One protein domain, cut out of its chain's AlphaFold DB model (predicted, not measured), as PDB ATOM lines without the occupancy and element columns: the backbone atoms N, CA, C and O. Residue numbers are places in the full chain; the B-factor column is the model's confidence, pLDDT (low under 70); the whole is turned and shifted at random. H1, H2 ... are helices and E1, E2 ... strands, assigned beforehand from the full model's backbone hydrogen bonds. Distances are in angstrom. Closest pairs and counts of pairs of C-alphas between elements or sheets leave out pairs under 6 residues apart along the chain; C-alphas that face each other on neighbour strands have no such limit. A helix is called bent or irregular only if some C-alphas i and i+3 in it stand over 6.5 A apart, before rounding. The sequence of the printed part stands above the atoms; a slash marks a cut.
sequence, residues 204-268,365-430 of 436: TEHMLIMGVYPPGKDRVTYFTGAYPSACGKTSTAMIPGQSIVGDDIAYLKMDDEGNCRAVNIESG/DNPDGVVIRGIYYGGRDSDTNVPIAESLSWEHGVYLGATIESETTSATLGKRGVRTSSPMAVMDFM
ATOM      1  N   THR A 204     -15.489  32.078 -43.024       96.31
ATOM      2  CA  THR A 204     -16.472  31.569 -42.067       96.31
ATOM      3  C   THR A 204     -17.838  31.626 -42.715       96.31
ATOM      4  O   THR A 204     -18.256  32.670 -43.207       96.31
ATOM      5  N   GLU A 205     -18.552  30.513 -42.706       94.94
ATOM      6  CA  GLU A 205     -19.782  30.387 -43.469       94.94
ATOM      7  C   GLU A 205     -20.884  29.750 -42.635       94.94
ATOM      8  O   GLU A 205     -20.655  28.865 -41.807       94.94
ATOM      9  N   HIS A 206     -22.118  30.179 -42.893       93.62
ATOM     10  CA  HIS A 206     -23.319  29.583 -42.312       93.62
ATOM     11  C   HIS A 206     -23.692  28.293 -43.060       93.62
ATOM     12  O   HIS A 206     -24.750  28.190 -43.699       93.62
ATOM     13  N   MET A 207     -22.786  27.317 -43.019       95.62
ATOM     14  CA  MET A 207     -22.855  26.086 -43.792       95.62
ATOM     15  C   MET A 207     -22.827  24.828 -42.925       95.62
ATOM     16  O   MET A 207     -22.098  24.754 -41.940       95.62
ATOM     17  N   LEU A 208     -23.579  23.813 -43.360       95.81
ATOM     18  CA  LEU A 208     -23.383  22.433 -42.904       95.81
ATOM     19  C   LEU A 208     -22.096  21.851 -43.485       95.81
ATOM     20  O   LEU A 208     -21.643  22.311 -44.527       95.81
ATOM     21  N   ILE A 209     -21.590  20.772 -42.894       98.00
ATOM     22  CA  ILE A 209     -20.551  19.907 -43.452       98.00
ATOM     23  C   ILE A 209     -21.008  18.453 -43.293       98.00
ATOM     24  O   ILE A 209     -21.298  18.000 -42.183       98.00
ATOM     25  N   MET A 210     -21.042  17.705 -44.393       97.56
ATOM     26  CA  MET A 210     -21.471  16.304 -44.401       97.56
ATOM     27  C   MET A 210     -20.509  15.410 -45.184       97.56
ATOM     28  O   MET A 210     -19.936  15.831 -46.194       97.56
ATOM     29  N   GLY A 211     -20.360  14.167 -44.731       98.06
ATOM     30  CA  GLY A 211     -19.685  13.092 -45.445       98.06
ATOM     31  C   GLY A 211     -20.694  12.240 -46.208       98.06
ATOM     32  O   GLY A 211     -21.566  11.603 -45.621       98.06
ATOM     33  N   VAL A 212     -20.580  12.229 -47.535       97.56
ATOM     34  CA  VAL A 212     -21.445  11.443 -48.419       97.56
ATOM     35  C   VAL A 212     -20.763  10.130 -48.789       97.56
ATOM     36  O   VAL A 212     -19.670  10.147 -49.363       97.56
ATOM     37  N   TYR A 213     -21.437   9.011 -48.530       96.50
ATOM     38  CA  TYR A 213     -21.064   7.651 -48.920       96.50
ATOM     39  C   TYR A 213     -21.853   7.250 -50.173       96.50
ATOM     40  O   TYR A 213     -23.034   6.898 -50.085       96.50
ATOM     41  N   PRO A 214     -21.250   7.320 -51.374       93.12
ATOM     42  CA  PRO A 214     -21.962   7.025 -52.607       93.12
ATOM     43  C   PRO A 214     -22.325   5.534 -52.678       93.12
ATOM     44  O   PRO A 214     -21.455   4.693 -52.433       93.12
ATOM     45  N   PRO A 215     -23.551   5.178 -53.105       91.81
ATOM     46  CA  PRO A 215     -23.952   3.782 -53.238       91.81
ATOM     47  C   PRO A 215     -22.973   2.968 -54.094       91.81
ATOM     48  O   PRO A 215     -22.590   3.380 -55.191       91.81
ATOM     49  N   GLY A 216     -22.562   1.805 -53.582       93.25
ATOM     50  CA  GLY A 216     -21.657   0.885 -54.277       93.25
ATOM     51  C   GLY A 216     -20.200   1.352 -54.388       93.25
ATOM     52  O   GLY A 216     -19.436   0.737 -55.130       93.25
ATOM     53  N   LYS A 217     -19.796   2.422 -53.686       93.50
ATOM     54  CA  LYS A 217     -18.403   2.887 -53.646       93.50
ATOM     55  C   LYS A 217     -17.880   2.883 -52.214       93.50
ATOM     56  O   LYS A 217     -18.501   3.457 -51.330       93.50
ATOM     57  N   ASP A 218     -16.694   2.319 -52.021       94.31
ATOM     58  CA  ASP A 218     -15.976   2.356 -50.745       94.31
ATOM     59  C   ASP A 218     -15.168   3.656 -50.626       94.31
ATOM     60  O   ASP A 218     -13.947   3.692 -50.771       94.31
ATOM     61  N   ARG A 219     -15.885   4.781 -50.531       95.12
ATOM     62  CA  ARG A 219     -15.288   6.109 -50.338       95.12
ATOM     63  C   ARG A 219     -16.280   7.056 -49.680       95.12
ATOM     64  O   ARG A 219     -17.476   6.973 -49.941       95.12
ATOM     65  N   VAL A 220     -15.756   8.040 -48.962       97.44
ATOM     66  CA  VAL A 220     -16.501   9.218 -48.504       97.44
ATOM     67  C   VAL A 220     -16.145  10.431 -49.369       97.44
ATOM     68  O   VAL A 220     -15.034  10.541 -49.892       97.44
ATOM     69  N   THR A 221     -17.100  11.330 -49.593       97.62
ATOM     70  CA  THR A 221     -16.887  12.636 -50.239       97.62
ATOM     71  C   THR A 221     -17.518  13.716 -49.383       97.62
ATOM     72  O   THR A 221     -18.704  13.626 -49.085       97.62
ATOM     73  N   TYR A 222     -16.750  14.735 -49.012       98.44
ATOM     74  CA  TYR A 222     -17.254  15.794 -48.148       98.44
ATOM     75  C   TYR A 222     -17.806  16.967 -48.947       98.44
ATOM     76  O   TYR A 222     -17.185  17.439 -49.906       98.44
ATOM     77  N   PHE A 223     -18.965  17.444 -48.510       97.94
ATOM     78  CA  PHE A 223     -19.647  18.606 -49.059       97.94
ATOM     79  C   PHE A 223     -19.976  19.582 -47.937       97.94
ATOM     80  O   PHE A 223     -20.212  19.181 -46.796       97.94
ATOM     81  N   THR A 224     -20.010  20.861 -48.286       97.88
ATOM     82  CA  THR A 224     -20.518  21.928 -47.421       97.88
ATOM     83  C   THR A 224     -21.740  22.571 -48.073       97.88
ATOM     84  O   THR A 224     -21.937  22.409 -49.281       97.88
ATOM     85  N   GLY A 225     -22.590  23.276 -47.330       95.69
ATOM     86  CA  GLY A 225     -23.754  23.910 -47.956       95.69
ATOM     87  C   GLY A 225     -24.489  24.978 -47.152       95.69
ATOM     88  O   GLY A 225     -24.750  24.820 -45.960       95.69
ATOM     89  N   ALA A 226     -24.860  26.067 -47.829       94.56
ATOM     90  CA  ALA A 226     -25.454  27.274 -47.252       94.56
ATOM     91  C   ALA A 226     -26.927  27.424 -47.646       94.56
ATOM     92  O   ALA A 226     -27.253  27.793 -48.775       94.56
ATOM     93  N   TYR A 227     -27.822  27.124 -46.701       91.50
ATOM     94  CA  TYR A 227     -29.276  27.243 -46.866       91.50
ATOM     95  C   TYR A 227     -29.834  28.293 -45.893       91.50
ATOM     96  O   TYR A 227     -29.394  28.321 -44.735       91.50
ATOM     97  N   PRO A 228     -30.813  29.126 -46.287       86.19
ATOM     98  CA  PRO A 228     -31.489  30.032 -45.366       86.19
ATOM     99  C   PRO A 228     -32.141  29.292 -44.190       86.19
ATOM    100  O   PRO A 228     -32.355  28.075 -44.211       86.19
ATOM    101  N   SER A 229     -32.465  30.036 -43.132       76.06
ATOM    102  CA  SER A 229     -33.106  29.463 -41.941       76.06
ATOM    103  C   SER A 229     -34.378  28.686 -42.311       76.06
ATOM    104  O   SER A 229     -35.151  29.117 -43.164       76.06
ATOM    105  N   ALA A 230     -34.601  27.541 -41.654       74.19
ATOM    106  CA  ALA A 230     -35.753  26.655 -41.881       74.19
ATOM    107  C   ALA A 230     -35.899  26.096 -43.323       74.19
ATOM    108  O   ALA A 230     -36.999  25.722 -43.750       74.19
ATOM    109  N   CYS A 231     -34.787  25.983 -44.059       83.50
ATOM    110  CA  CYS A 231     -34.727  25.394 -45.407       83.50
ATOM    111  C   CYS A 231     -34.045  24.012 -45.459       83.50
ATOM    112  O   CYS A 231     -33.578  23.604 -46.512       83.50
ATOM    113  N   GLY A 232     -33.983  23.280 -44.338       82.88
ATOM    114  CA  GLY A 232     -33.529  21.879 -44.329       82.88
ATOM    115  C   GLY A 232     -32.014  21.671 -44.238       82.88
ATOM    116  O   GLY A 232     -31.528  20.620 -44.643       82.88
ATOM    117  N   LYS A 233     -31.265  22.646 -43.702       88.12
ATOM    118  CA  LYS A 233     -29.808  22.547 -43.483       88.12
ATOM    119  C   LYS A 233     -29.445  21.334 -42.608       88.12
ATOM    120  O   LYS A 233     -28.794  20.412 -43.087       88.12
ATOM    121  N   THR A 234     -29.964  21.278 -41.379       85.31
ATOM    122  CA  THR A 234     -29.763  20.143 -40.462       85.31
ATOM    123  C   THR A 234     -30.298  18.835 -41.049       85.31
ATOM    124  O   THR A 234     -29.595  17.832 -41.032       85.31
ATOM    125  N   SER A 235     -31.482  18.845 -41.675       86.56
ATOM    126  CA  SER A 235     -32.044  17.654 -42.332       86.56
ATOM    127  C   SER A 235     -31.134  17.103 -43.438       86.56
ATOM    128  O   SER A 235     -31.009  15.894 -43.583       86.56
ATOM    129  N   THR A 236     -30.459  17.977 -44.194       90.31
ATOM    130  CA  THR A 236     -29.493  17.572 -45.229       90.31
ATOM    131  C   THR A 236     -28.222  16.990 -44.614       90.31
ATOM    132  O   THR A 236     -27.736  15.960 -45.074       90.31
ATOM    133  N   ALA A 237     -27.705  17.603 -43.547       90.94
ATOM    134  CA  ALA A 237     -26.535  17.095 -42.827       90.94
ATOM    135  C   ALA A 237     -26.788  15.720 -42.173       90.94
ATOM    136  O   ALA A 237     -25.849  14.959 -41.955       90.94
ATOM    137  N   MET A 238     -28.055  15.405 -41.894       88.94
ATOM    138  CA  MET A 238     -28.508  14.209 -41.179       88.94
ATOM    139  C   MET A 238     -29.165  13.153 -42.083       88.94
ATOM    140  O   MET A 238     -29.835  12.253 -41.577       88.94
ATOM    141  N   ILE A 239     -28.994  13.235 -43.411       90.19
ATOM    142  CA  ILE A 239     -29.570  12.250 -44.341       90.19
ATOM    143  C   ILE A 239     -29.145  10.825 -43.930       90.19
ATOM    144  O   ILE A 239     -27.947  10.568 -43.768       90.19
ATOM    145  N   PRO A 240     -30.089   9.869 -43.805       89.06
ATOM    146  CA  PRO A 240     -29.773   8.499 -43.418       89.06
ATOM    147  C   PRO A 240     -28.695   7.846 -44.295       89.06
ATOM    148  O   PRO A 240     -28.705   7.946 -45.524       89.06
ATOM    149  N   GLY A 241     -27.757   7.152 -43.647       90.69
ATOM    150  CA  GLY A 241     -26.615   6.503 -44.301       90.69
ATOM    151  C   GLY A 241     -25.460   7.444 -44.665       90.69
ATOM    152  O   GLY A 241     -24.459   6.973 -45.199       90.69
ATOM    153  N   GLN A 242     -25.584   8.744 -44.386       95.25
ATOM    154  CA  GLN A 242     -24.509   9.734 -44.512       95.25
ATOM    155  C   GLN A 242     -23.976  10.110 -43.125       95.25
ATOM    156  O   GLN A 242     -24.633   9.833 -42.118       95.25
ATOM    157  N   SER A 243     -22.803  10.738 -43.063       97.12
ATOM    158  CA  SER A 243     -22.218  11.209 -41.804       97.12
ATOM    159  C   SER A 243     -22.288  12.727 -41.650       97.12
ATOM    160  O   SER A 243     -22.122  13.480 -42.615       97.12
ATOM    161  N   ILE A 244     -22.492  13.187 -40.416       96.44
ATOM    162  CA  ILE A 244     -22.493  14.607 -40.056       96.44
ATOM    163  C   ILE A 244     -21.120  15.028 -39.519       96.44
ATOM    164  O   ILE A 244     -20.603  14.434 -38.576       96.44
ATOM    165  N   VAL A 245     -20.541  16.086 -40.092       97.44
ATOM    166  CA  VAL A 245     -19.364  16.772 -39.525       97.44
ATOM    167  C   VAL A 245     -19.803  18.019 -38.746       97.44
ATOM    168  O   VAL A 245     -19.272  18.315 -37.678       97.44
ATOM    169  N   GLY A 246     -20.804  18.736 -39.258       95.00
ATOM    170  CA  GLY A 246     -21.466  19.859 -38.592       95.00
ATOM    171  C   GLY A 246     -22.719  20.280 -39.346       95.00
ATOM    172  O   GLY A 246     -22.828  20.017 -40.542       95.00
ATOM    173  N   ASP A 247     -23.677  20.918 -38.683       90.31
ATOM    174  CA  ASP A 247     -24.947  21.281 -39.315       90.31
ATOM    175  C   ASP A 247     -25.138  22.779 -39.546       90.31
ATOM    176  O   ASP A 247     -26.028  23.123 -40.315       90.31
ATOM    177  N   ASP A 248     -24.340  23.662 -38.934       89.50
ATOM    178  CA  ASP A 248     -24.683  25.090 -38.873       89.50
ATOM    179  C   ASP A 248     -23.560  26.055 -39.295       89.50
ATOM    180  O   ASP A 248     -23.832  26.989 -40.055       89.50
ATOM    181  N   ILE A 249     -22.321  25.881 -38.811       93.69
ATOM    182  CA  ILE A 249     -21.219  26.829 -39.057       93.69
ATOM    183  C   ILE A 249     -19.930  26.099 -39.454       93.69
ATOM    184  O   ILE A 249     -19.475  25.182 -38.768       93.69
ATOM    185  N   ALA A 250     -19.300  26.575 -40.529       96.56
ATOM    186  CA  ALA A 250     -18.071  26.020 -41.081       96.56
ATOM    187  C   ALA A 250     -16.972  27.083 -41.184       96.56
ATOM    188  O   ALA A 250     -17.218  28.191 -41.661       96.56
ATOM    189  N   TYR A 251     -15.743  26.723 -40.810       97.94
ATOM    190  CA  TYR A 251     -14.543  27.478 -41.184       97.94
ATOM    191  C   TYR A 251     -13.847  26.777 -42.341       97.94
ATOM    192  O   TYR A 251     -13.605  25.573 -42.255       97.94
ATOM    193  N   LEU A 252     -13.496  27.519 -43.393       98.12
ATOM    194  CA  LEU A 252     -12.848  27.003 -44.592       98.12
ATOM    195  C   LEU A 252     -11.499  27.685 -44.825       98.12
ATOM    196  O   LEU A 252     -11.390  28.908 -44.757       98.12
ATOM    197  N   LYS A 253     -10.472  26.884 -45.113       97.50
ATOM    198  CA  LYS A 253      -9.103  27.328 -45.413       97.50
ATOM    199  C   LYS A 253      -8.512  26.451 -46.500       97.50
ATOM    200  O   LYS A 253      -8.760  25.241 -46.515       97.50
ATOM    201  N   MET A 254      -7.687  27.039 -47.353       96.81
ATOM    202  CA  MET A 254      -6.859  26.266 -48.274       96.81
ATOM    203  C   MET A 254      -5.754  25.543 -47.489       96.81
ATOM    204  O   MET A 254      -5.257  26.069 -46.492       96.81
ATOM    205  N   ASP A 255      -5.418  24.315 -47.879       95.69
ATOM    206  CA  ASP A 255      -4.161  23.683 -47.459       95.69
ATOM    207  C   ASP A 255      -3.016  24.006 -48.429       95.69
ATOM    208  O   ASP A 255      -3.228  24.571 -49.503       95.69
ATOM    209  N   ASP A 256      -1.799  23.621 -48.043       94.75
ATOM    210  CA  ASP A 256      -0.577  23.848 -48.827       94.75
ATOM    211  C   ASP A 256      -0.582  23.114 -50.184       94.75
ATOM    212  O   ASP A 256       0.201  23.438 -51.074       94.75
ATOM    213  N   GLU A 257      -1.477  22.135 -50.365       95.94
ATOM    214  CA  GLU A 257      -1.681  21.398 -51.618       95.94
ATOM    215  C   GLU A 257      -2.748  22.050 -52.520       95.94
ATOM    216  O   GLU A 257      -3.004  21.572 -53.627       95.94
ATOM    217  N   GLY A 258      -3.375  23.143 -52.073       95.12
ATOM    218  CA  GLY A 258      -4.413  23.853 -52.816       95.12
ATOM    219  C   GLY A 258      -5.806  23.226 -52.710       95.12
ATOM    220  O   GLY A 258      -6.672  23.530 -53.531       95.12
ATOM    221  N   ASN A 259      -6.066  22.373 -51.717       96.81
ATOM    222  CA  ASN A 259      -7.410  21.873 -51.438       96.81
ATOM    223  C   ASN A 259      -8.154  22.798 -50.466       96.81
ATOM    224  O   ASN A 259      -7.613  23.209 -49.439       96.81
ATOM    225  N   CYS A 260      -9.442  23.032 -50.726       97.50
ATOM    226  CA  CYS A 260     -10.334  23.647 -49.748       97.50
ATOM    227  C   CYS A 260     -10.655  22.640 -48.637       97.50
ATOM    228  O   CYS A 260     -11.158  21.541 -48.899       97.50
ATOM    229  N   ARG A 261     -10.368  23.010 -47.391       98.38
ATOM    230  CA  ARG A 261     -10.635  22.191 -46.208       98.38
ATOM    231  C   ARG A 261     -11.584  22.907 -45.277       98.38
ATOM    232  O   ARG A 261     -11.479  24.123 -45.141       98.38
ATOM    233  N   ALA A 262     -12.460  22.153 -44.623       98.31
ATOM    234  CA  ALA A 262     -13.420  22.706 -43.684       98.31
ATOM    235  C   ALA A 262     -13.426  21.978 -42.341       98.31
ATOM    236  O   ALA A 262     -13.180  20.770 -42.266       98.31
ATOM    237  N   VAL A 263     -13.766  22.724 -41.295       98.31
ATOM    238  CA  VAL A 263     -14.067  22.193 -39.965       98.31
ATOM    239  C   VAL A 263     -15.397  22.742 -39.468       98.31
ATOM    240  O   VAL A 263     -15.754  23.885 -39.765       98.31
ATOM    241  N   ASN A 264     -16.104  21.936 -38.680       97.12
ATOM    242  CA  ASN A 264     -17.200  22.422 -37.853       97.12
ATOM    243  C   ASN A 264     -16.609  23.137 -36.637       97.12
ATOM    244  O   ASN A 264     -15.715  22.599 -35.975       97.12
ATOM    245  N   ILE A 265     -17.095  24.341 -36.341       95.50
ATOM    246  CA  ILE A 265     -16.613  25.077 -35.169       95.50
ATOM    247  C   ILE A 265     -17.224  24.572 -33.862       95.50
ATOM    248  O   ILE A 265     -16.591  24.683 -32.811       95.50
ATOM    249  N   GLU A 266     -18.420  23.993 -33.946       94.81
ATOM    250  CA  GLU A 266     -19.166  23.406 -32.839       94.81
ATOM    251  C   GLU A 266     -18.711  21.950 -32.613       94.81
ATOM    252  O   GLU A 266     -18.069  21.318 -33.459       94.81
ATOM    253  N   SER A 267     -19.020  21.412 -31.440       95.12
ATOM    254  CA  SER A 267     -18.890  19.997 -31.065       95.12
ATOM    255  C   SER A 267     -20.188  19.431 -30.485       95.12
ATOM    256  O   SER A 267     -20.195  18.327 -29.940       95.12
ATOM    257  N   GLY A 268     -21.287  20.175 -30.602       94.31
ATOM    258  CA  GLY A 268     -22.609  19.798 -30.123       94.31
ATOM    259  C   GLY A 268     -23.723  20.317 -31.019       94.31
ATOM    260  O   GLY A 268     -23.480  21.018 -31.998       94.31
ATOM    261  N   ASP A 365     -13.376  15.897 -35.248       96.19
ATOM    262  CA  ASP A 365     -12.265  16.484 -34.487       96.19
ATOM    263  C   ASP A 365     -10.924  16.447 -35.234       96.19
ATOM    264  O   ASP A 365      -9.867  16.628 -34.630       96.19
ATOM    265  N   ASN A 366     -10.935  16.216 -36.551       97.00
ATOM    266  CA  ASN A 366      -9.708  16.187 -37.339       97.00
ATOM    267  C   ASN A 366      -9.073  17.595 -37.399       97.00
ATOM    268  O   ASN A 366      -9.685  18.504 -37.969       97.00
ATOM    269  N   PRO A 367      -7.848  17.802 -36.871       96.56
ATOM    270  CA  PRO A 367      -7.214  19.119 -36.832       96.56
ATOM    271  C   PRO A 367      -6.878  19.683 -38.218       96.56
ATOM    272  O   PRO A 367      -6.765  20.901 -38.360       96.56
ATOM    273  N   ASP A 368      -6.769  18.848 -39.246       96.69
ATOM    274  CA  ASP A 368      -6.550  19.308 -40.619       96.69
ATOM    275  C   ASP A 368      -7.862  19.619 -41.350       96.69
ATOM    276  O   ASP A 368      -7.842  20.223 -42.423       96.69
ATOM    277  N   GLY A 369      -9.003  19.237 -40.772       97.38
ATOM    278  CA  GLY A 369     -10.311  19.324 -41.403       97.38
ATOM    279  C   GLY A 369     -10.495  18.368 -42.582       97.38
ATOM    280  O   GLY A 369      -9.586  17.655 -43.028       97.38
ATOM    281  N   VAL A 370     -11.714  18.355 -43.110       98.38
ATOM    282  CA  VAL A 370     -12.104  17.490 -44.228       98.38
ATOM    283  C   VAL A 370     -11.944  18.216 -45.561       98.38
ATOM    284  O   VAL A 370     -12.191  19.417 -45.653       98.38
ATOM    285  N   VAL A 371     -11.533  17.500 -46.611       98.38
ATOM    286  CA  VAL A 371     -11.385  18.075 -47.959       98.38
ATOM    287  C   VAL A 371     -12.752  18.230 -48.614       98.38
ATOM    288  O   VAL A 371     -13.392  17.231 -48.948       98.38
ATOM    289  N   ILE A 372     -13.166  19.471 -48.859       98.38
ATOM    290  CA  ILE A 372     -14.440  19.787 -49.503       98.38
ATOM    291  C   ILE A 372     -14.332  19.578 -51.012       98.38
ATOM    292  O   ILE A 372     -13.413  20.065 -51.671       98.38
ATOM    293  N   ARG A 373     -15.294  18.837 -51.571       97.38
ATOM    294  CA  ARG A 373     -15.385  18.539 -53.010       97.38
ATOM    295  C   ARG A 373     -16.569  19.211 -53.703       97.38
ATOM    296  O   ARG A 373     -16.683  19.104 -54.918       97.38
ATOM    297  N   GLY A 374     -17.411  19.921 -52.960       96.31
ATOM    298  CA  GLY A 374     -18.481  20.745 -53.512       96.31
ATOM    299  C   GLY A 374     -19.167  21.592 -52.445       96.31
ATOM    300  O   GLY A 374     -19.148  21.250 -51.259       96.31
ATOM    301  N   ILE A 375     -19.764  22.695 -52.893       97.19
ATOM    302  CA  ILE A 375     -20.560  23.615 -52.079       97.19
ATOM    303  C   ILE A 375     -21.988  23.587 -52.619       97.19
ATOM    304  O   ILE A 375     -22.198  23.802 -53.813       97.19
ATOM    305  N   TYR A 376     -22.961  23.335 -51.749       95.19
ATOM    306  CA  TYR A 376     -24.376  23.419 -52.084       95.19
ATOM    307  C   TYR A 376     -24.962  24.765 -51.673       95.19
ATOM    308  O   TYR A 376     -24.779  25.232 -50.548       95.19
ATOM    309  N   TYR A 377     -25.749  25.350 -52.564       94.44
ATOM    310  CA  TYR A 377     -26.638  26.458 -52.248       94.44
ATOM    311  C   TYR A 377     -28.072  25.969 -52.404       94.44
ATOM    312  O   TYR A 377     -28.395  25.291 -53.376       94.44
ATOM    313  N   GLY A 378     -28.915  26.270 -51.422       90.56
ATOM    314  CA  GLY A 378     -30.275  25.745 -51.359       90.56
ATOM    315  C   GLY A 378     -31.240  26.750 -50.754       90.56
ATOM    316  O   GLY A 378     -30.842  27.642 -50.009       90.56
ATOM    317  N   GLY A 379     -32.521  26.597 -51.067       88.94
ATOM    318  CA  GLY A 379     -33.595  27.471 -50.608       88.94
ATOM    319  C   GLY A 379     -34.956  26.854 -50.905       88.94
ATOM    320  O   GLY A 379     -35.053  25.828 -51.579       88.94
ATOM    321  N   ARG A 380     -36.019  27.460 -50.371       87.12
ATOM    322  CA  ARG A 380     -37.390  27.068 -50.711       87.12
ATOM    323  C   ARG A 380     -37.829  27.803 -51.966       87.12
ATOM    324  O   ARG A 380     -37.959  29.026 -51.944       87.12
ATOM    325  N   ASP A 381     -38.091  27.028 -53.005       86.25
ATOM    326  CA  ASP A 381     -38.636  27.493 -54.268       86.25
ATOM    327  C   ASP A 381     -39.629  26.459 -54.795       86.25
ATOM    328  O   ASP A 381     -39.270  25.306 -55.032       86.25
ATOM    329  N   SER A 382     -40.889  26.868 -54.919       85.12
ATOM    330  CA  SER A 382     -41.976  25.989 -55.337       85.12
ATOM    331  C   SER A 382     -42.240  25.962 -56.846       85.12
ATOM    332  O   SER A 382     -42.960  25.066 -57.290       85.12
ATOM    333  N   ASP A 383     -41.695  26.893 -57.645       85.44
ATOM    334  CA  ASP A 383     -42.140  27.065 -59.039       85.44
ATOM    335  C   ASP A 383     -41.074  27.472 -60.075       85.44
ATOM    336  O   ASP A 383     -41.365  27.402 -61.271       85.44
ATOM    337  N   THR A 384     -39.869  27.898 -59.672       86.12
ATOM    338  CA  THR A 384     -38.910  28.520 -60.605       86.12
ATOM    339  C   THR A 384     -37.670  27.657 -60.850       86.12
ATOM    340  O   THR A 384     -37.356  27.342 -61.999       86.12
ATOM    341  N   ASN A 385     -36.947  27.277 -59.798       86.69
ATOM    342  CA  ASN A 385     -35.695  26.534 -59.908       86.69
ATOM    343  C   ASN A 385     -35.909  25.028 -60.129       86.69
ATOM    344  O   ASN A 385     -36.873  24.421 -59.662       86.69
ATOM    345  N   VAL A 386     -34.955  24.403 -60.825       91.69
ATOM    346  CA  VAL A 386     -34.872  22.940 -60.934       91.69
ATOM    347  C   VAL A 386     -34.369  22.328 -59.617       91.69
ATOM    348  O   VAL A 386     -33.673  23.010 -58.868       91.69
ATOM    349  N   PRO A 387     -34.638  21.034 -59.340       90.94
ATOM    350  CA  PRO A 387     -34.213  20.412 -58.084       90.94
ATOM    351  C   PRO A 387     -32.699  20.442 -57.832       90.94
ATOM    352  O   PRO A 387     -32.278  20.588 -56.689       90.94
ATOM    353  N   ILE A 388     -31.880  20.270 -58.880       93.69
ATOM    354  CA  ILE A 388     -30.410  20.298 -58.812       93.69
ATOM    355  C   ILE A 388     -29.864  20.913 -60.104       93.69
ATOM    356  O   ILE A 388     -30.272  20.521 -61.199       93.69
ATOM    357  N   ALA A 389     -28.910  21.833 -59.972       94.69
ATOM    358  CA  ALA A 389     -28.105  22.368 -61.066       94.69
ATOM    359  C   ALA A 389     -26.643  22.508 -60.621       94.69
ATOM    360  O   ALA A 389     -26.365  22.756 -59.448       94.69
ATOM    361  N   GLU A 390     -25.714  22.351 -61.560       96.94
ATOM    362  CA  GLU A 390     -24.280  22.548 -61.338       96.94
ATOM    363  C   GLU A 390     -23.854  23.907 -61.903       96.94
ATOM    364  O   GLU A 390     -24.347  24.339 -62.952       96.94
ATOM    365  N   SER A 391     -22.949  24.603 -61.212       97.50
ATOM    366  CA  SER A 391     -22.394  25.852 -61.727       97.50
ATOM    367  C   SER A 391     -21.503  25.595 -62.949       97.50
ATOM    368  O   SER A 391     -20.956  24.519 -63.151       97.50
ATOM    369  N   LEU A 392     -21.344  26.620 -63.786       97.62
ATOM    370  CA  LEU A 392     -20.566  26.527 -65.034       97.62
ATOM    371  C   LEU A 392     -19.078  26.814 -64.798       97.62
ATOM    372  O   LEU A 392     -18.223  26.444 -65.596       97.62
ATOM    373  N   SER A 393     -18.792  27.528 -63.714       97.81
ATOM    374  CA  SER A 393     -17.469  27.906 -63.242       97.81
ATOM    375  C   SER A 393     -17.560  28.257 -61.756       97.81
ATOM    376  O   SER A 393     -18.651  28.247 -61.165       97.81
ATOM    377  N   TRP A 394     -16.423  28.599 -61.155       95.75
ATOM    378  CA  TRP A 394     -16.380  29.123 -59.794       95.75
ATOM    379  C   TRP A 394     -17.135  30.451 -59.673       95.75
ATOM    380  O   TRP A 394     -17.983  30.602 -58.800       95.75
ATOM    381  N   GLU A 395     -16.910  31.384 -60.599       97.50
ATOM    382  CA  GLU A 395     -17.564  32.698 -60.621       97.50
ATOM    383  C   GLU A 395     -19.079  32.564 -60.786       97.50
ATOM    384  O   GLU A 395     -19.834  33.273 -60.121       97.50
ATOM    385  N   HIS A 396     -19.536  31.620 -61.621       97.50
ATOM    386  CA  HIS A 396     -20.961  31.307 -61.712       97.50
ATOM    387  C   HIS A 396     -21.486  30.737 -60.386       97.50
ATOM    388  O   HIS A 396     -22.572  31.107 -59.959       97.50
ATOM    389  N   GLY A 397     -20.712  29.892 -59.698       96.75
ATOM    390  CA  GLY A 397     -21.066  29.382 -58.370       96.75
ATOM    391  C   GLY A 397     -21.214  30.494 -57.329       96.75
ATOM    392  O   GLY A 397     -22.218  30.537 -56.620       96.75
ATOM    393  N   VAL A 398     -20.272  31.441 -57.291       95.69
ATOM    394  CA  VAL A 398     -20.347  32.629 -56.424       95.69
ATOM    395  C   VAL A 398     -21.581  33.466 -56.757       95.69
ATOM    396  O   VAL A 398     -22.289  33.891 -55.846       95.69
ATOM    397  N   TYR A 399     -21.882  33.663 -58.045       95.25
ATOM    398  CA  TYR A 399     -23.104  34.344 -58.476       95.25
ATOM    399  C   TYR A 399     -24.364  33.633 -57.965       95.25
ATOM    400  O   TYR A 399     -25.197  34.283 -57.343       95.25
ATOM    401  N   LEU A 400     -24.472  32.310 -58.144       94.50
ATOM    402  CA  LEU A 400     -25.616  31.527 -57.660       94.50
ATOM    403  C   LEU A 400     -25.785  31.648 -56.140       94.50
ATOM    404  O   LEU A 400     -26.902  31.839 -55.663       94.50
ATOM    405  N   GLY A 401     -24.683  31.593 -55.386       93.62
ATOM    406  CA  GLY A 401     -24.688  31.826 -53.943       93.62
ATOM    407  C   GLY A 401     -25.146  33.242 -53.575       93.62
ATOM    408  O   GLY A 401     -25.947  33.416 -52.657       93.62
ATOM    409  N   ALA A 402     -24.695  34.256 -54.317       92.69
ATOM    410  CA  ALA A 402     -25.060  35.657 -54.093       92.69
ATOM    411  C   ALA A 402     -26.537  35.939 -54.393       92.69
ATOM    412  O   ALA A 402     -27.113  36.865 -53.824       92.69
ATOM    413  N   THR A 403     -27.155  35.154 -55.274       91.62
ATOM    414  CA  THR A 403     -28.539  35.343 -55.721       91.62
ATOM    415  C   THR A 403     -29.517  34.341 -55.120       91.62
ATOM    416  O   THR A 403     -30.620  34.203 -55.642       91.62
ATOM    417  N   ILE A 404     -29.155  33.633 -54.043       89.44
ATOM    418  CA  ILE A 404     -30.099  32.740 -53.357       89.44
ATOM    419  C   ILE A 404     -31.341  33.540 -52.958       89.44
ATOM    420  O   ILE A 404     -31.260  34.558 -52.267       89.44
ATOM    421  N   GLU A 405     -32.500  33.029 -53.349       87.25
ATOM    422  CA  GLU A 405     -33.800  33.470 -52.869       87.25
ATOM    423  C   GLU A 405     -34.473  32.314 -52.141       87.25
ATOM    424  O   GLU A 405     -34.337  31.150 -52.516       87.25
ATOM    425  N   SER A 406     -35.206  32.629 -51.079       82.38
ATOM    426  CA  SER A 406     -36.023  31.633 -50.399       82.38
ATOM    427  C   SER A 406     -37.342  32.229 -49.952       82.38
ATOM    428  O   SER A 406     -37.407  33.364 -49.465       82.38
ATOM    429  N   GLU A 407     -38.397  31.436 -50.098       80.50
ATOM    430  CA  GLU A 407     -39.714  31.740 -49.553       80.50
ATOM    431  C   GLU A 407     -39.662  31.877 -48.023       80.50
ATOM    432  O   GLU A 407     -39.043  31.071 -47.318       80.50
ATOM    433  N   THR A 408     -40.340  32.901 -47.503       65.38
ATOM    434  CA  THR A 408     -40.530  33.121 -46.068       65.38
ATOM    435  C   THR A 408     -41.259  31.946 -45.420       65.38
ATOM    436  O   THR A 408     -42.334  31.514 -45.854       65.38
ATOM    437  N   THR A 409     -40.680  31.446 -44.329       53.97
ATOM    438  CA  THR A 409     -41.297  30.429 -43.472       53.97
ATOM    439  C   THR A 409     -42.139  31.086 -42.378       53.97
ATOM    440  O   THR A 409     -42.057  32.289 -42.144       53.97
ATOM    441  N   SER A 410     -42.932  30.289 -41.661       44.66
ATOM    442  CA  SER A 410     -43.704  30.721 -40.486       44.66
ATOM    443  C   SER A 410     -42.850  31.239 -39.315       44.66
ATOM    444  O   SER A 410     -43.406  31.736 -38.341       44.66
ATOM    445  N   ALA A 411     -41.518  31.124 -39.385       41.12
ATOM    446  CA  ALA A 411     -40.586  31.580 -38.351       41.12
ATOM    447  C   ALA A 411     -40.190  33.065 -38.477       41.12
ATOM    448  O   ALA A 411     -39.619  33.629 -37.542       41.12
ATOM    449  N   THR A 412     -40.488  33.712 -39.605       41.56
ATOM    450  CA  THR A 412     -40.292  35.154 -39.802       41.56
ATOM    451  C   THR A 412     -41.669  35.816 -39.770       41.56
ATOM    452  O   THR A 412     -42.586  35.314 -40.408       41.56
ATOM    453  N   LEU A 413     -41.832  36.937 -39.055       40.22
ATOM    454  CA  LEU A 413     -43.100  37.672 -38.829       40.22
ATOM    455  C   LEU A 413     -43.829  38.186 -40.107       40.22
ATOM    456  O   LEU A 413     -44.692  39.056 -40.023       40.22
ATOM    457  N   GLY A 414     -43.485  37.698 -41.302       50.25
ATOM    458  CA  GLY A 414     -44.025  38.119 -42.594       50.25
ATOM    459  C   GLY A 414     -45.082  37.178 -43.185       50.25
ATOM    460  O   GLY A 414     -45.336  36.080 -42.696       50.25
ATOM    461  N   LYS A 415     -45.695  37.614 -44.297       46.81
ATOM    462  CA  LYS A 415     -46.602  36.784 -45.109       46.81
ATOM    463  C   LYS A 415     -45.857  35.542 -45.618       46.81
ATOM    464  O   LYS A 415     -44.747  35.675 -46.127       46.81
ATOM    465  N   ARG A 416     -46.469  34.360 -45.493       52.75
ATOM    466  CA  ARG A 416     -45.943  33.072 -45.987       52.75
ATOM    467  C   ARG A 416     -45.822  33.088 -47.518       52.75
ATOM    468  O   ARG A 416     -46.729  33.589 -48.179       52.75
ATOM    469  N   GLY A 417     -44.743  32.519 -48.059       59.56
ATOM    470  CA  GLY A 417     -44.554  32.352 -49.509       59.56
ATOM    471  C   GLY A 417     -44.024  33.588 -50.247       59.56
ATOM    472  O   GLY A 417     -44.090  33.645 -51.469       59.56
ATOM    473  N   VAL A 418     -43.504  34.592 -49.534       73.44
ATOM    474  CA  VAL A 418     -42.823  35.731 -50.167       73.44
ATOM    475  C   VAL A 418     -41.354  35.371 -50.338       73.44
ATOM    476  O   VAL A 418     -40.686  35.062 -49.353       73.44
ATOM    477  N   ARG A 419     -40.832  35.414 -51.566       78.38
ATOM    478  CA  ARG A 419     -39.393  35.236 -51.796       78.38
ATOM    479  C   ARG A 419     -38.614  36.421 -51.254       78.38
ATOM    480  O   ARG A 419     -38.956  37.579 -51.489       78.38
ATOM    481  N   THR A 420     -37.556  36.108 -50.524       83.75
ATOM    482  CA  THR A 420     -36.611  37.090 -50.001       83.75
ATOM    483  C   THR A 420     -35.205  36.682 -50.393       83.75
ATOM    484  O   THR A 420     -34.853  35.503 -50.320       83.75
ATOM    485  N   SER A 421     -34.412  37.661 -50.822       86.81
ATOM    486  CA  SER A 421     -33.003  37.451 -51.135       86.81
ATOM    487  C   SER A 421     -32.235  37.111 -49.855       86.81
ATOM    488  O   SER A 421     -32.388  37.776 -48.827       86.81
ATOM    489  N   SER A 422     -31.424  36.059 -49.916       88.12
ATOM    490  CA  SER A 422     -30.577  35.587 -48.826       88.12
ATOM    491  C   SER A 422     -29.198  35.171 -49.363       88.12
ATOM    492  O   SER A 422     -28.870  33.983 -49.319       88.12
ATOM    493  N   PRO A 423     -28.387  36.126 -49.871       90.56
ATOM    494  CA  PRO A 423     -27.034  35.863 -50.359       90.56
ATOM    495  C   PRO A 423     -26.249  34.998 -49.373       90.56
ATOM    496  O   PRO A 423     -26.209  35.308 -48.177       90.56
ATOM    497  N   MET A 424     -25.707  33.882 -49.867       91.75
ATOM    498  CA  MET A 424     -24.936  32.879 -49.118       91.75
ATOM    499  C   MET A 424     -25.608  32.400 -47.816       91.75
ATOM    500  O   MET A 424     -24.956  31.853 -46.933       91.75
ATOM    501  N   ALA A 425     -26.919  32.613 -47.662       90.19
ATOM    502  CA  ALA A 425     -27.664  32.387 -46.428       90.19
ATOM    503  C   ALA A 425     -27.074  33.065 -45.166       90.19
ATOM    504  O   ALA A 425     -27.291  32.574 -44.051       90.19
ATOM    505  N   VAL A 426     -26.352  34.186 -45.311       88.50
ATOM    506  CA  VAL A 426     -25.557  34.801 -44.221       88.50
ATOM    507  C   VAL A 426     -26.072  36.171 -43.752       88.50
ATOM    508  O   VAL A 426     -25.626  36.687 -42.732       88.50
ATOM    509  N   MET A 427     -27.061  36.753 -44.440       84.06
ATOM    510  CA  MET A 427     -27.521  38.140 -44.236       84.06
ATOM    511  C   MET A 427     -27.811  38.554 -42.788       84.06
ATOM    512  O   MET A 427     -27.476  39.669 -42.397       84.06
ATOM    513  N   ASP A 428     -28.387  37.668 -41.972       79.56
ATOM    514  CA  ASP A 428     -28.706  37.949 -40.562       79.56
ATOM    515  C   ASP A 428     -27.449  38.146 -39.672       79.56
ATOM    516  O   ASP A 428     -27.559  38.544 -38.504       79.56
ATOM    517  N   PHE A 429     -26.256  37.850 -40.199       84.19
ATOM    518  CA  PHE A 429     -24.978  37.826 -39.479       84.19
ATOM    519  C   PHE A 429     -23.919  38.767 -40.077       84.19
ATOM    520  O   PHE A 429     -22.835  38.890 -39.515       84.19
ATOM    521  N   MET A 430     -24.209  39.443 -41.191       86.81
ATOM    522  CA  MET A 430     -23.211  40.231 -41.920       86.81
ATOM    523  C   MET A 430     -22.795  41.504 -41.181       86.81
ATOM    524  O   MET A 430     -23.556  42.454 -41.098       86.81
TER     525      MET A 430
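This is residues 204 to 268 and 365 to 430 of the 436 residues of the protein "Phosphoenolpyruvate carboxykinase (GTP)" of archaeon (UniProt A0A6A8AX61). One strongly twisted sheet is bent back on itself into two leaves, E3 E1 E2 partly wrapped towards E5 E4, with E6 as the hinge; the short helix H1 packs on the E3 and E1 part. H2 only grazes the sheet near E6, and the small hairpin E7 and E8 lies at the far end of the longest axis from the turn between E4 and E5. The 131 printed residues hold two named helices and eight named strands in the order E1 E2 H1 E3 E4 E5 E6 H2 E7 E8; the larger sheet is mixed, in the order E3 E1 E2 E6 E5 E4. The class is mixed, helices and strands, with under half of the residues in named elements. The whole is compact, with a radius of gyration of the C-alphas of 15.2 A and spans of 45 by 34 by 32 A.

Residues 204 to 205 pair antiparallel with residues 250 to 251 of E4, residues 250 to 254. E1, residues 208 to 212, and E2, residues 221 to 226, form an antiparallel hairpin, with N 210 and O 223 2.9 A apart. H1, residues 233 to 237, is on the sheet over E1 at a height of 7.5 A, and their closest C-alphas, Met 210 and Ala 237, are 5.4 A apart. E3, residues 243 to 246, is antiparallel to E1, with N 211 and O 243 2.8 A apart. E4 and E5, residues 260 to 264, form a hairpin, with N 253 and O 261 2.9 A apart. E6, residues 370 to 377, bends by 70 degrees at residue 373; it is parallel to E2, with N 226 and O 376 2.8 A apart, and meets E5 only at a point. H2, residues 394 to 402, grazes the sheet with residues 397 to 402; the closest C-alphas of E6 and H2, Tyr 377 and Gly 401, are 6.0 A apart. E7, residues 405 to 407, and E8, residues 419 to 421, form an antiparallel hairpin, with N 406 and O 420 3.0 A apart; both are apart from E6. In H1 and H2 every O i to N i+4 pair is within hydrogen-bond range.

E1 begins at C-alpha 208 (-23.383, 22.433, -42.904) and is 12.4 A long. E2 measures 17.2 A, H1 6.4 A, E3 9.3 A, E4 13.3 A and E5 13.8 A. E6 measures 18.9 A from C-alpha 370 (-12.104, 17.490, -44.228), H2 12.3 A and E7 7.0 A. E8, 6.8 A, ends at C-alpha 421 (-33.003, 37.451, -51.135).

The C-alphas farthest apart, Asp 256 and Lys 415, are 48.0 A apart. Residues 269 to 364 are not printed, and C-alphas 268 and 365 are 11.7 A apart across the cut. The links E6 to H2 and E7 to E8 are long. The mean pLDDT of the printed part is 89.3; residues 408 to 417 are under 70.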